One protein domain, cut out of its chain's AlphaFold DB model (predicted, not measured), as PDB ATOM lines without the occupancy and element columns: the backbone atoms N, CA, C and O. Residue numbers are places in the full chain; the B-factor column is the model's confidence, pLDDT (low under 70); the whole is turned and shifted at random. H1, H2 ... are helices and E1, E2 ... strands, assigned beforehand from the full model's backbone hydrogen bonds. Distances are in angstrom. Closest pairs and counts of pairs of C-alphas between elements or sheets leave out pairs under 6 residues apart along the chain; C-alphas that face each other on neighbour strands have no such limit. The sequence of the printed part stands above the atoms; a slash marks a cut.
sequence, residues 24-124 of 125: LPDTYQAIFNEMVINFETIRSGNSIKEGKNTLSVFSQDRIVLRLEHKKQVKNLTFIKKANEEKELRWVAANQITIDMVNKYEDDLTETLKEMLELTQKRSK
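Overview. This is residues 24 to 124 of the 125 residues of an uncharacterized protein of Bacteroidales bacterium (UniProt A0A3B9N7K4). A strongly twisted, curled sheet of five strands is covered on one face by two long helices, H1 and H3, which lie side by side, while its other face is bare. A short helix, H2, sits beside the strands at the sheet's level, next to E4, and leads into H3. The printed part has 101 residues, with three named helices and five named strands in the order H1 E1 E2 E3 E4 E5 H2 H3, and its class is mixed, helices and strands. The sheet runs E1 E2 E3 E4 E5, all antiparallel. The whole is compact, with a radius of gyration of the C-alphas of 13.0 A, and flat, spanning 36 by 36 by 19 A.

Along the chain. H1, residues 26 to 41, begins at C-alpha 26 (129.053, 170.715, 198.385) and is 24.2 A long. Then come E1, residues 47 to 50, E2, residues 53 to 59, and E3, residues 62 to 69, which is 21.3 A long. E4, residues 72 to 82, is the longest strand at 31.7 A and begins at C-alpha 72 (149.661, 165.142, 215.717). E5, residues 88 to 92, and H2, residues 95 to 103, follow. H3, residues 105 to 122, is 25.4 A long and ends at C-alpha 122 (151.574, 172.486, 189.397).

Arrangement. The five strands form a meander, each the antiparallel neighbour of the one before, and each successive pair is a hairpin. N 48 and O 55 of E1 and E2 are within hydrogen-bond range at 2.9 A, as are N 56 and O 64 of E2 and E3 at 2.8 A, N 65 and O 76 of E3 and E4 at 2.9 A, and N 91 and O 79 of E4 and E5 at 2.8 A. H1 is on the sheet at a height of 8.6 A and runs across the strands, at 77 degrees to E2 on the local plane; its closest C-alphas to E5 are Gln 29 and Trp 90, 6.0 A apart. H3 is on the same face at a height of 9.4 A, over E1, E2 and E3. It runs slantwise to the strands, only just, at 59 degrees to E3 on the local plane. H1 and H3 touch at a shallow tilt of 24 degrees, the same way, with the C-alphas of Asn 38 and Thr 119 closest at 5.8 A. H2 stands at the sheet's level, and its closest C-alphas to E4 are Thr 97 and Leu 76, 4.8 A apart. H2 and H3 are close but not clearly touching, the C-alphas of Met 100 and Leu 108 being closest at 6.7 A; H1 and H2 are apart. Every O i to N i+4 pair is within hydrogen-bond range in H2 and H3, and 11 of 12 are in H1.

Size, cuts and confidence. The two C-alphas farthest apart, those of Lys 71 and Glu 85, are 39.6 A apart. The printed part has no cut, and its seven links between named elements are tight. The mean pLDDT of the printed part is 94.2, and no printed residue is under 70.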
ATOM      1  N   LEU A  24     129.998 164.944 202.409       92.25
ATOM      2  CA  LEU A  24     130.767 166.166 202.586       92.25
ATOM      3  C   LEU A  24     129.956 167.363 202.093       92.25
ATOM      4  O   LEU A  24     129.156 167.193 201.168       92.25
ATOM      5  N   PRO A  25     130.224 168.568 202.625       90.19
ATOM      6  CA  PRO A  25     129.679 169.805 202.080       90.19
ATOM      7  C   PRO A  25     129.909 169.925 200.566       90.19
ATOM      8  O   PRO A  25     130.945 169.500 200.046       90.19
ATOM      9  N   ASP A  26     128.975 170.554 199.848       89.81
ATOM     10  CA  ASP A  26     129.053 170.715 198.385       89.81
ATOM     11  C   ASP A  26     130.321 171.452 197.935       89.81
ATOM     12  O   ASP A  26     130.899 171.147 196.889       89.81
ATOM     13  N   THR A  27     130.808 172.375 198.764       90.75
ATOM     14  CA  THR A  27     132.078 173.078 198.550       90.75
ATOM     15  C   THR A  27     133.246 172.102 198.409       90.75
ATOM     16  O   THR A  27     134.101 172.283 197.544       90.75
ATOM     17  N   TYR A  28     133.266 171.025 199.197       95.38
ATOM     18  CA  TYR A  28     134.334 170.029 199.158       95.38
ATOM     19  C   TYR A  28     134.225 169.144 197.920       95.38
ATOM     20  O   TYR A  28     135.248 168.742 197.370       95.38
ATOM     21  N   GLN A  29     133.007 168.880 197.438       95.75
ATOM     22  CA  GLN A  29     132.802 168.133 196.195       95.75
ATOM     23  C   GLN A  29     133.494 168.830 195.022       95.75
ATOM     24  O   GLN A  29     134.242 168.193 194.278       95.75
ATOM     25  N   ALA A  30     133.281 170.143 194.888       95.56
ATOM     26  CA  ALA A  30     133.907 170.949 193.846       95.56
ATOM     27  C   ALA A  30     135.438 170.954 193.980       95.56
ATOM     28  O   ALA A  30     136.134 170.658 193.008       95.56
ATOM     29  N   ILE A  31     135.949 171.193 195.194       97.25
ATOM     30  CA  ILE A  31     137.392 171.219 195.473       97.25
ATOM     31  C   ILE A  31     138.054 169.890 195.091       97.25
ATOM     32  O   ILE A  31     139.056 169.883 194.376       97.25
ATOM     33  N   PHE A  32     137.506 168.755 195.530       97.56
ATOM     34  CA  PHE A  32     138.108 167.455 195.237       97.56
ATOM     35  C   PHE A  32     138.030 167.090 193.758       97.56
ATOM     36  O   PHE A  32     138.993 166.539 193.224       97.56
ATOM     37  N   ASN A  33     136.927 167.412 193.080       96.19
ATOM     38  CA  ASN A  33     136.827 167.202 191.637       96.19
ATOM     39  C   ASN A  33     137.898 167.999 190.884       96.19
ATOM     40  O   ASN A  33     138.567 167.446 190.014       96.19
ATOM     41  N   GLU A  34     138.110 169.260 191.256       96.62
ATOM     42  CA  GLU A  34     139.130 170.099 190.630       96.62
ATOM     43  C   GLU A  34     140.556 169.613 190.932       96.62
ATOM     44  O   GLU A  34     141.391 169.557 190.030       96.62
ATOM     45  N   MET A  35     140.834 169.169 192.164       96.75
ATOM     46  CA  MET A  35     142.121 168.552 192.507       96.75
ATOM     47  C   MET A  35     142.407 167.318 191.649       96.75
ATOM     48  O   MET A  35     143.512 167.196 191.124       96.75
ATOM     49  N   VAL A  36     141.436 166.408 191.489       96.06
ATOM     50  CA  VAL A  36     141.620 165.217 190.641       96.06
ATOM     51  C   VAL A  36     141.946 165.625 189.211       96.06
ATOM     52  O   VAL A  36     142.926 165.120 188.673       96.06
ATOM     53  N   ILE A  37     141.201 166.574 188.636       95.75
ATOM     54  CA  ILE A  37     141.450 167.087 187.280       95.75
ATOM     55  C   ILE A  37     142.866 167.664 187.163       95.75
ATOM     56  O   ILE A  37     143.592 167.333 186.230       95.75
ATOM     57  N   ASN A  38     143.301 168.482 188.124       96.38
ATOM     58  CA  ASN A  38     144.653 169.043 188.114       96.38
ATOM     59  C   ASN A  38     145.729 167.948 188.152       96.38
ATOM     60  O   ASN A  38     146.735 168.049 187.456       96.38
ATOM     61  N   PHE A  39     145.524 166.882 188.928       95.44
ATOM     62  CA  PHE A  39     146.466 165.762 188.995       95.44
ATOM     63  C   PHE A  39     146.547 164.931 187.710       95.44
ATOM     64  O   PHE A  39     147.550 164.244 187.522       95.44
ATOM     65  N   GLU A  40     145.566 165.008 186.808       93.31
ATOM     66  CA  GLU A  40     145.646 164.341 185.501       93.31
ATOM     67  C   GLU A  40     146.716 164.962 184.591       93.31
ATOM     68  O   GLU A  40     147.263 164.273 183.729       93.31
ATOM     69  N   THR A  41     147.059 166.240 184.788       92.75
ATOM     70  CA  THR A  41     148.078 166.927 183.975       92.75
ATOM     71  C   THR A  41     149.437 167.046 184.667       92.75
ATOM     72  O   THR A  41     150.444 167.303 184.002       92.75
ATOM     73  N   ILE A  42     149.507 166.810 185.981       91.44
ATOM     74  CA  ILE A  42     150.755 166.869 186.752       91.44
ATOM     75  C   ILE A  42     151.646 165.666 186.423       91.44
ATOM     76  O   ILE A  42     151.331 164.515 186.717       91.44
ATOM     77  N   ARG A  43     152.829 165.939 185.865       83.31
ATOM     78  CA  ARG A  43     153.792 164.898 185.452       83.31
ATOM     79  C   ARG A  43     154.676 164.374 186.583       83.31
ATOM     80  O   ARG A  43     155.258 163.301 186.455       83.31
ATOM     81  N   SER A  44     154.810 165.124 187.677       78.19
ATOM     82  CA  SER A  44     155.763 164.843 188.764       78.19
ATOM     83  C   SER A  44     155.311 163.758 189.748       78.19
ATOM     84  O   SER A  44     156.006 163.497 190.728       78.19
ATOM     85  N   GLY A  45     154.158 163.133 189.509       85.94
ATOM     86  CA  GLY A  45     153.603 162.073 190.342       85.94
ATOM     87  C   GLY A  45     152.235 162.425 190.913       85.94
ATOM     88  O   GLY A  45     151.650 163.463 190.625       85.94
ATOM     89  N   ASN A  46     151.730 161.533 191.756       91.50
ATOM     90  CA  ASN A  46     150.367 161.575 192.273       91.50
ATOM     91  C   ASN A  46     150.265 162.189 193.681       91.50
ATOM     92  O   ASN A  46     149.302 161.950 194.412       91.50
ATOM     93  N   SER A  47     151.285 162.943 194.092       95.38
ATOM     94  CA  SER A  47     151.285 163.646 195.370       95.38
ATOM     95  C   SER A  47     151.967 164.999 195.280       95.38
ATOM     96  O   SER A  47     152.903 165.189 194.504       95.38
ATOM     97  N   ILE A  48     151.497 165.925 196.105       95.00
ATOM     98  CA  ILE A  48     152.041 167.268 196.254       95.00
ATOM     99  C   ILE A  48     152.164 167.571 197.745       95.00
ATOM    100  O   ILE A  48     151.348 167.133 198.559       95.00
ATOM    101  N   LYS A  49     153.206 168.318 198.105       95.00
ATOM    102  CA  LYS A  49     153.519 168.690 199.481       95.00
ATOM    103  C   LYS A  49     153.653 170.203 199.604       95.00
ATOM    104  O   LYS A  49     154.368 170.801 198.805       95.00
ATOM    105  N   GLU A  50     153.055 170.758 200.655       93.00
ATOM    106  CA  GLU A  50     153.231 172.146 201.099       93.00
ATOM    107  C   GLU A  50     153.489 172.142 202.606       93.00
ATOM    108  O   GLU A  50     152.693 171.610 203.383       93.00
ATOM    109  N   GLY A  51     154.638 172.667 203.032       91.56
ATOM    110  CA  GLY A  51     155.055 172.613 204.433       91.56
ATOM    111  C   GLY A  51     154.966 171.199 205.034       91.56
ATOM    112  O   GLY A  51     155.730 170.293 204.675       91.56
ATOM    113  N   LYS A  52     154.039 171.018 205.983       92.06
ATOM    114  CA  LYS A  52     153.781 169.742 206.676       92.06
ATOM    115  C   LYS A  52     152.609 168.946 206.098       92.06
ATOM    116  O   LYS A  52     152.395 167.803 206.510       92.06
ATOM    117  N   ASN A  53     151.886 169.536 205.156       95.88
ATOM    118  CA  ASN A  53     150.707 168.962 204.543       95.88
ATOM    119  C   ASN A  53     151.101 168.239 203.252       95.88
ATOM    120  O   ASN A  53     152.022 168.636 202.535       95.88
ATOM    121  N   THR A  54     150.458 167.117 202.970       97.06
ATOM    122  CA  THR A  54     150.687 166.345 201.746       97.06
ATOM    123  C   THR A  54     149.356 165.847 201.226       97.06
ATOM    124  O   THR A  54     148.652 165.120 201.926       97.06
ATOM    125  N   LEU A  55     149.034 166.229 199.995       97.56
ATOM    126  CA  LEU A  55     147.876 165.754 199.259       97.56
ATOM    127  C   LEU A  55     148.324 164.655 198.296       97.56
ATOM    128  O   LEU A  55     149.248 164.852 197.508       97.56
ATOM    129  N   SER A  56     147.663 163.504 198.346       96.94
ATOM    130  CA  SER A  56     147.908 162.374 197.452       96.94
ATOM    131  C   SER A  56     146.613 161.941 196.777       96.94
ATOM    132  O   SER A  56     145.631 161.637 197.457       96.94
ATOM    133  N   VAL A  57     146.631 161.846 195.450       94.75
ATOM    134  CA  VAL A  57     145.550 161.258 194.653       94.75
ATOM    135  C   VAL A  57     145.957 159.830 194.309       94.75
ATOM    136  O   VAL A  57     146.830 159.589 193.483       94.75
ATOM    137  N   PHE A  58     145.367 158.849 194.986       88.94
ATOM    138  CA  PHE A  58     145.685 157.438 194.729       88.94
ATOM    139  C   PHE A  58     144.952 156.905 193.497       88.94
ATOM    140  O   PHE A  58     145.475 156.045 192.792       88.94
ATOM    141  N   SER A  59     143.746 157.411 193.252       89.50
ATOM    142  CA  SER A  59     142.926 157.130 192.075       89.50
ATOM    143  C   SER A  59     141.914 158.264 191.880       89.50
ATOM    144  O   SER A  59     141.767 159.117 192.756       89.50
ATOM    145  N   GLN A  60     141.151 158.234 190.783       90.88
ATOM    146  CA  GLN A  60     140.031 159.165 190.549       90.88
ATOM    147  C   GLN A  60     138.925 159.101 191.626       90.88
ATOM    148  O   GLN A  60     138.075 159.995 191.693       90.88
ATOM    149  N   ASP A  61     138.974 158.075 192.485       94.88
ATOM    150  CA  ASP A  61     137.994 157.788 193.532       94.88
ATOM    151  C   ASP A  61     138.593 157.830 194.942       94.88
ATOM    152  O   ASP A  61     137.895 157.498 195.901       94.88
ATOM    153  N   ARG A  62     139.881 158.170 195.102       96.38
ATOM    154  CA  ARG A  62     140.542 158.192 196.413       96.38
ATOM    155  C   ARG A  62     141.572 159.305 196.530       96.38
ATOM    156  O   ARG A  62     142.606 159.290 195.860       96.38
ATOM    157  N   ILE A  63     141.348 160.160 197.522       97.50
ATOM    158  CA  ILE A  63     142.257 161.224 197.941       97.50
ATOM    159  C   ILE A  63     142.661 160.987 199.395       97.50
ATOM    160  O   ILE A  63     141.845 160.606 200.237       97.50
ATOM    161  N   VAL A  64     143.933 161.220 199.699       97.56
ATOM    162  CA  VAL A  64     144.448 161.229 201.068       97.56
ATOM    163  C   VAL A  64     145.114 162.566 201.331       97.56
ATOM    164  O   VAL A  64     145.991 162.986 200.581       97.56
ATOM    165  N   LEU A  65     144.717 163.206 202.425       98.06
ATOM    166  CA  LEU A  65     145.350 164.415 202.931       98.06
ATOM    167  C   LEU A  65     146.045 164.086 204.248       98.06
ATOM    168  O   LEU A  65     145.405 163.770 205.253       98.06
ATOM    169  N   ARG A  66     147.370 164.163 204.250       97.62
ATOM    170  CA  ARG A  66     148.178 164.131 205.465       97.62
ATOM    171  C   ARG A  66     148.378 165.558 205.946       97.62
ATOM    172  O   ARG A  66     148.882 166.373 205.183       97.62
ATOM    173  N   LEU A  67     148.040 165.842 207.198       96.12
ATOM    174  CA  LEU A  67     148.225 167.161 207.806       96.12
ATOM    175  C   LEU A  67     148.642 167.046 209.272       96.12
ATOM    176  O   LEU A  67     148.398 166.021 209.913       96.12
ATOM    177  N   GLU A  68     149.278 168.078 209.820       93.94
ATOM    178  CA  GLU A  68     149.526 168.171 211.263       93.94
ATOM    179  C   GLU A  68     148.418 168.991 211.926       93.94
ATOM    180  O   GLU A  68     148.265 170.172 211.646       93.94
ATOM    181  N   HIS A  69     147.677 168.380 212.848       92.69
ATOM    182  CA  HIS A  69     146.664 169.061 213.648       92.69
ATOM    183  C   HIS A  69     146.927 168.797 215.129       92.69
ATOM    184  O   HIS A  69     147.097 167.649 215.549       92.69
ATOM    185  N   LYS A  70     146.991 169.868 215.933       91.38
ATOM    186  CA  LYS A  70     147.286 169.805 217.378       91.38
ATOM    187  C   LYS A  70     148.534 168.962 217.702       91.38
ATOM    188  O   LYS A  70     148.504 168.106 218.584       91.38
ATOM    189  N   LYS A  71     149.637 169.207 216.979       92.31
ATOM    190  CA  LYS A  71     150.931 168.495 217.102       92.31
ATOM    191  C   LYS A  71     150.883 166.999 216.769       92.31
ATOM    192  O   LYS A  71     151.812 166.262 217.094       92.31
ATOM    193  N   GLN A  72     149.808 166.528 216.139       93.06
ATOM    194  CA  GLN A  72     149.661 165.142 215.717       93.06
ATOM    195  C   GLN A  72     149.436 165.072 214.214       93.06
ATOM    196  O   GLN A  72     148.608 165.792 213.659       93.06
ATOM    197  N   VAL A  73     150.137 164.153 213.559       95.06
ATOM    198  CA  VAL A  73     149.905 163.865 212.145       95.06
ATOM    199  C   VAL A  73     148.587 163.109 212.004       95.06
ATOM    200  O   VAL A  73     148.388 162.069 212.636       95.06
ATOM    201  N   LYS A  74     147.695 163.627 211.165       95.75
ATOM    202  CA  LYS A  74     146.423 163.015 210.789       95.75
ATOM    203  C   LYS A  74     146.472 162.637 209.313       95.75
ATOM    204  O   LYS A  74     146.994 163.391 208.500       95.75
ATOM    205  N   ASN A  75     145.925 161.470 208.986       97.06
ATOM    206  CA  ASN A  75     145.745 161.018 207.609       97.06
ATOM    207  C   ASN A  75     144.247 160.963 207.324       97.06
ATOM    208  O   ASN A  75     143.549 160.043 207.760       97.06
ATOM    209  N   LEU A  76     143.765 161.977 206.624       97.38
ATOM    210  CA  LEU A  76     142.380 162.074 206.207       97.38
ATOM    211  C   LEU A  76     142.220 161.330 204.888       97.38
ATOM    212  O   LEU A  76     143.092 161.395 204.025       97.38
ATOM    213  N   THR A  77     141.148 160.565 204.747       97.38
ATOM    214  CA  THR A  77     140.879 159.755 203.559       97.38
ATOM    215  C   THR A  77     139.494 160.083 203.047       97.38
ATOM    216  O   THR A  77     138.510 159.947 203.774       97.38
ATOM    217  N   PHE A  78     139.437 160.466 201.779       97.31
ATOM    218  CA  PHE A  78     138.218 160.784 201.057       97.31
ATOM    219  C   PHE A  78     138.074 159.806 199.900       97.31
ATOM    220  O   PHE A  78     139.053 159.504 199.209       97.31
ATOM    221  N   ILE A  79     136.868 159.281 199.708       96.50
ATOM    222  CA  ILE A  79     136.570 158.347 198.619       96.50
ATOM    223  C   ILE A  79     135.294 158.748 197.898       96.50
ATOM    224  O   ILE A  79     134.418 159.343 198.519       96.50
ATOM    225  N   LYS A  80     135.157 158.385 196.624       95.31
ATOM    226  CA  LYS A  80     133.858 158.449 195.950       95.31
ATOM    227  C   LYS A  80     132.994 157.252 196.339       95.31
ATOM    228  O   LYS A  80     133.463 156.113 196.348       95.31
ATOM    229  N   LYS A  81     131.726 157.508 196.650       93.25
ATOM    230  CA  LYS A  81     130.678 156.496 196.819       93.25
ATOM    231  C   LYS A  81     129.409 156.941 196.113       93.25
ATOM    232  O   LYS A  81     129.134 158.131 196.031       93.25
ATOM    233  N   ALA A  82     128.645 155.969 195.627       92.00
ATOM    234  CA  ALA A  82     127.291 156.223 195.163       92.00
ATOM    235  C   ALA A  82     126.411 156.635 196.355       92.00
ATOM    236  O   ALA A  82     126.430 155.951 197.382       92.00
ATOM    237  N   ASN A  83     125.669 157.731 196.214       86.88
ATOM    238  CA  ASN A  83     124.591 158.105 197.131       86.88
ATOM    239  C   ASN A  83     123.295 157.331 196.795       86.88
ATOM    240  O   ASN A  83     123.276 156.471 195.908       86.88
ATOM    241  N   GLU A  84     122.204 157.636 197.498       85.75
ATOM    242  CA  GLU A  84     120.889 157.009 197.280       85.75
ATOM    243  C   GLU A  84     120.354 157.215 195.849       85.75
ATOM    244  O   GLU A  84     119.670 156.349 195.301       85.75
ATOM    245  N   GLU A  85     120.745 158.315 195.205       89.12
ATOM    246  CA  GLU A  85     120.397 158.674 193.825       89.12
ATOM    247  C   GLU A  85     121.342 158.048 192.780       89.12
ATOM    248  O   GLU A  85     121.173 158.250 191.577       89.12
ATOM    249  N   LYS A  86     122.300 157.215 193.217       88.12
ATOM    250  CA  LYS A  86     123.362 156.579 192.408       88.12
ATOM    251  C   LYS A  86     124.394 157.551 191.830       88.12
ATOM    252  O   LYS A  86     125.171 157.166 190.953       88.12
ATOM    253  N   GLU A  87     124.457 158.771 192.339       89.75
ATOM    254  CA  GLU A  87     125.488 159.741 191.989       89.75
ATOM    255  C   GLU A  87     126.770 159.479 192.783       89.75
ATOM    256  O   GLU A  87     126.737 159.243 193.992       89.75
ATOM    257  N   LEU A  88     127.926 159.527 192.116       92.88
ATOM    258  CA  LEU A  88     129.224 159.374 192.775       92.88
ATOM    259  C   LEU A  88     129.618 160.676 193.478       92.88
ATOM    260  O   LEU A  88     130.019 161.641 192.826       92.88
ATOM    261  N   ARG A  89     129.567 160.677 194.811       95.06
ATOM    262  CA  ARG A  89     129.953 161.815 195.655       95.06
ATOM    263  C   ARG A  89     131.141 161.476 196.544       95.06
ATOM    264  O   ARG A  89     131.317 160.332 196.964       95.06
ATOM    265  N   TRP A  90     131.966 162.475 196.838       96.50
ATOM    266  CA  TRP A  90     133.052 162.356 197.805       96.50
ATOM    267  C   TRP A  90     132.499 162.237 199.222       96.50
ATOM    268  O   TRP A  90     131.627 163.006 199.626       96.50
ATOM    269  N   VAL A  91     133.045 161.296 199.984       96.31
ATOM    270  CA  VAL A  91     132.679 161.041 201.377       96.31
ATOM    271  C   VAL A  91     133.917 160.911 202.258       96.31
ATOM    272  O   VAL A  91     134.976 160.453 201.811       96.31
ATOM    273  N   ALA A  92     133.782 161.267 203.535       96.12
ATOM    274  CA  ALA A  92     134.796 161.002 204.552       96.12
ATOM    275  C   ALA A  92     134.860 159.497 204.857       96.12
ATOM    276  O   ALA A  92     133.879 158.917 205.317       96.12
ATOM    277  N   ALA A  93     136.010 158.861 204.619       93.81
ATOM    278  CA  ALA A  93     136.145 157.399 204.607       93.81
ATOM    279  C   ALA A  93     136.627 156.779 205.929       93.81
ATOM    280  O   ALA A  93     136.778 155.560 206.025       93.81
ATOM    281  N   ASN A  94     136.963 157.597 206.929       91.94
ATOM    282  CA  ASN A  94     137.403 157.124 208.237       91.94
ATOM    283  C   ASN A  94     136.991 158.104 209.349       91.94
ATOM    284  O   ASN A  94     136.699 159.273 209.091       91.94
ATOM    285  N   GLN A  95     137.008 157.628 210.597       92.94
ATOM    286  CA  GLN A  95     136.535 158.400 211.749       92.94
ATOM    287  C   GLN A  95     137.297 159.714 211.947       92.94
ATOM    288  O   GLN A  95     136.689 160.731 212.256       92.94
ATOM    289  N   ILE A  96     138.616 159.724 211.725       94.75
ATOM    290  CA  ILE A  96     139.405 160.952 211.876       94.75
ATOM    291  C   ILE A  96     139.045 161.999 210.815       94.75
ATOM    292  O   ILE A  96     139.037 163.186 211.113       94.75
ATOM    293  N   THR A  97     138.701 161.576 209.596       95.81
ATOM    294  CA  THR A  97     138.228 162.475 208.533       95.81
ATOM    295  C   THR A  97     136.877 163.060 208.901       95.81
ATOM    296  O   THR A  97     136.699 164.267 208.809       95.81
ATOM    297  N   ILE A  98     135.965 162.220 209.392       95.06
ATOM    298  CA  ILE A  98     134.655 162.642 209.898       95.06
ATOM    299  C   ILE A  98     134.816 163.670 211.027       95.06
ATOM    300  O   ILE A  98     134.186 164.723 211.006       95.06
ATOM    301  N   ASP A  99     135.700 163.398 211.990       94.31
ATOM    302  CA  ASP A  99     135.965 164.312 213.101       94.31
ATOM    303  C   ASP A  99     136.524 165.657 212.624       94.31
ATOM    304  O   ASP A  99     136.142 166.690 213.168       94.31
ATOM    305  N   MET A 100     137.408 165.656 211.621       95.75
ATOM    306  CA  MET A 100     137.941 166.893 211.046       95.75
ATOM    307  C   MET A 100     136.861 167.698 210.328       95.75
ATOM    308  O   MET A 100     136.760 168.892 210.577       95.75
ATOM    309  N   VAL A 101     136.027 167.050 209.511       95.00
ATOM    310  CA  VAL A 101     134.915 167.712 208.810       95.00
ATOM    311  C   VAL A 101     133.926 168.318 209.809       95.00
ATOM    312  O   VAL A 101     133.542 169.466 209.656       95.00
ATOM    313  N   ASN A 102     133.552 167.591 210.863       94.62
ATOM    314  CA  ASN A 102     132.476 168.036 211.757       94.62
ATOM    315  C   ASN A 102     132.918 169.007 212.854       94.62
ATOM    316  O   ASN A 102     132.095 169.758 213.370       94.62
ATOM    317  N   LYS A 103     134.173 168.925 213.308       95.44
ATOM    318  CA  LYS A 103     134.646 169.677 214.487       95.44
ATOM    319  C   LYS A 103     135.661 170.758 214.140       95.44
ATOM    320  O   LYS A 103     135.902 171.627 214.972       95.44
ATOM    321  N   TYR A 104     136.278 170.668 212.966       95.50
ATOM    322  CA  TYR A 104     137.397 171.509 212.545       95.50
ATOM    323  C   TYR A 104     137.264 171.875 211.058       95.50
ATOM    324  O   TYR A 104     138.249 171.855 210.319       95.50
ATOM    325  N   GLU A 105     136.033 172.162 210.618       94.25
ATOM    326  CA  GLU A 105     135.711 172.444 209.214       94.25
ATOM    327  C   GLU A 105     136.517 173.626 208.668       94.25
ATOM    328  O   GLU A 105     137.032 173.542 207.558       94.25
ATOM    329  N   ASP A 106     136.683 174.698 209.446       94.69
ATOM    330  CA  ASP A 106     137.419 175.893 209.018       94.69
ATOM    331  C   ASP A 106     138.896 175.576 208.721       94.69
ATOM    332  O   ASP A 106     139.357 175.808 207.602       94.69
ATOM    333  N   ASP A 107     139.604 174.950 209.673       93.81
ATOM    334  CA  ASP A 107     141.006 174.521 209.522       93.81
ATOM    335  C   ASP A 107     141.183 173.592 208.304       93.81
ATOM    336  O   ASP A 107     142.148 173.690 207.534       93.81
ATOM    337  N   LEU A 108     140.249 172.647 208.132       96.12
ATOM    338  CA  LEU A 108     140.265 171.715 207.009       96.12
ATOM    339  C   LEU A 108     140.010 172.443 205.685       96.12
ATOM    340  O   LEU A 108     140.693 172.168 204.701       96.12
ATOM    341  N   THR A 109     139.063 173.376 205.661       96.25
ATOM    342  CA  THR A 109     138.708 174.158 204.473       96.25
ATOM    343  C   THR A 109     139.874 175.020 204.013       96.25
ATOM    344  O   THR A 109     140.160 175.055 202.818       96.25
ATOM    345  N   GLU A 110     140.561 175.691 204.939       96.06
ATOM    346  CA  GLU A 110     141.766 176.469 204.639       96.06
ATOM    347  C   GLU A 110     142.841 175.573 204.019       96.06
ATOM    348  O   GLU A 110     143.285 175.822 202.898       96.06
ATOM    349  N   THR A 111     143.142 174.445 204.669       96.50
ATOM    350  CA  THR A 111     144.125 173.479 204.159       96.50
ATOM    351  C   THR A 111     143.752 172.971 202.760       96.50
ATOM    352  O   THR A 111     144.607 172.850 201.886       96.50
ATOM    353  N   LEU A 112     142.477 172.657 202.517       97.50
ATOM    354  CA  LEU A 112     142.009 172.173 201.217       97.50
ATOM    355  C   LEU A 112     142.124 173.243 200.124       97.50
ATOM    356  O   LEU A 112     142.495 172.906 199.000       97.50
ATOM    357  N   LYS A 113     141.858 174.516 200.436       97.56
ATOM    358  CA  LYS A 113     142.046 175.627 199.490       97.56
ATOM    359  C   LYS A 113     143.517 175.816 199.130       97.56
ATOM    360  O   LYS A 113     143.832 175.885 197.947       97.56
ATOM    361  N   GLU A 114     144.413 175.799 200.115       97.25
ATOM    362  CA  GLU A 114     145.861 175.870 199.873       97.25
ATOM    363  C   GLU A 114     146.340 174.724 198.973       97.25
ATOM    364  O   GLU A 114     147.077 174.930 198.006       97.25
ATOM    365  N   MET A 115     145.890 173.495 199.257       97.44
ATOM    366  CA  MET A 115     146.222 172.352 198.412       97.44
ATOM    367  C   MET A 115     145.658 172.515 196.994       97.44
ATOM    368  O   MET A 115     146.338 172.155 196.034       97.44
ATOM    369  N   LEU A 116     144.441 173.049 196.842       97.62
ATOM    370  CA  LEU A 116     143.829 173.276 195.534       97.62
ATOM    371  C   LEU A 116     144.660 174.266 194.715       97.62
ATOM    372  O   LEU A 116     145.058 173.936 193.598       97.62
ATOM    373  N   GLU A 117     144.988 175.425 195.281       97.62
ATOM    374  CA  GLU A 117     145.830 176.436 194.632       97.62
ATOM    375  C   GLU A 117     147.179 175.851 194.202       97.62
ATOM    376  O   GLU A 117     147.653 176.081 193.083       97.62
ATOM    377  N   LEU A 118     147.781 175.022 195.054       96.38
ATOM    378  CA  LEU A 118     149.037 174.373 194.721       96.38
ATOM    379  C   LEU A 118     148.878 173.362 193.577       96.38
ATOM    380  O   LEU A 118     149.721 173.335 192.677       96.38
ATOM    381  N   THR A 119     147.801 172.570 193.552       96.75
ATOM    382  CA  THR A 119     147.520 171.671 192.415       96.75
ATOM    383  C   THR A 119     147.304 172.448 191.118       96.75
ATOM    384  O   THR A 119     147.856 172.054 190.096       96.75
ATOM    385  N   GLN A 120     146.598 173.584 191.155       97.12
ATOM    386  CA  GLN A 120     146.375 174.453 189.992       97.12
ATOM    387  C   GLN A 120     147.670 175.079 189.472       97.12
ATOM    388  O   GLN A 120     147.814 175.327 188.274       97.12
ATOM    389  N   LYS A 121     148.607 175.401 190.369       95.69
ATOM    390  CA  LYS A 121     149.926 175.905 189.984       95.69
ATOM    391  C   LYS A 121     150.729 174.807 189.295       95.69
ATOM    392  O   LYS A 121     151.229 175.022 188.198       95.69
ATOM    393  N   ARG A 122     150.811 173.629 189.918       94.25
ATOM    394  CA  ARG A 122     151.574 172.486 189.397       94.25
ATOM    395  C   ARG A 122     151.002 171.921 188.101       94.25
ATOM    396  O   ARG A 122     151.767 171.442 187.281       94.25
ATOM    397  N   SER A 123     149.687 171.985 187.900       94.69
ATOM    398  CA  SER A 123     149.033 171.497 186.680       94.69
ATOM    399  C   SER A 123     149.348 172.334 185.434       94.69
ATOM    400  O   SER A 123     149.098 171.873 184.318       94.69
ATOM    401  N   LYS A 124     149.894 173.544 185.620       93.25
ATOM    402  CA  LYS A 124     150.282 174.497 184.567       93.25
ATOM    403  C   LYS A 124     151.797 174.552 184.312       93.25
ATOM    404  O   LYS A 124     152.207 175.283 183.411       93.25
TER     405      LYS A 124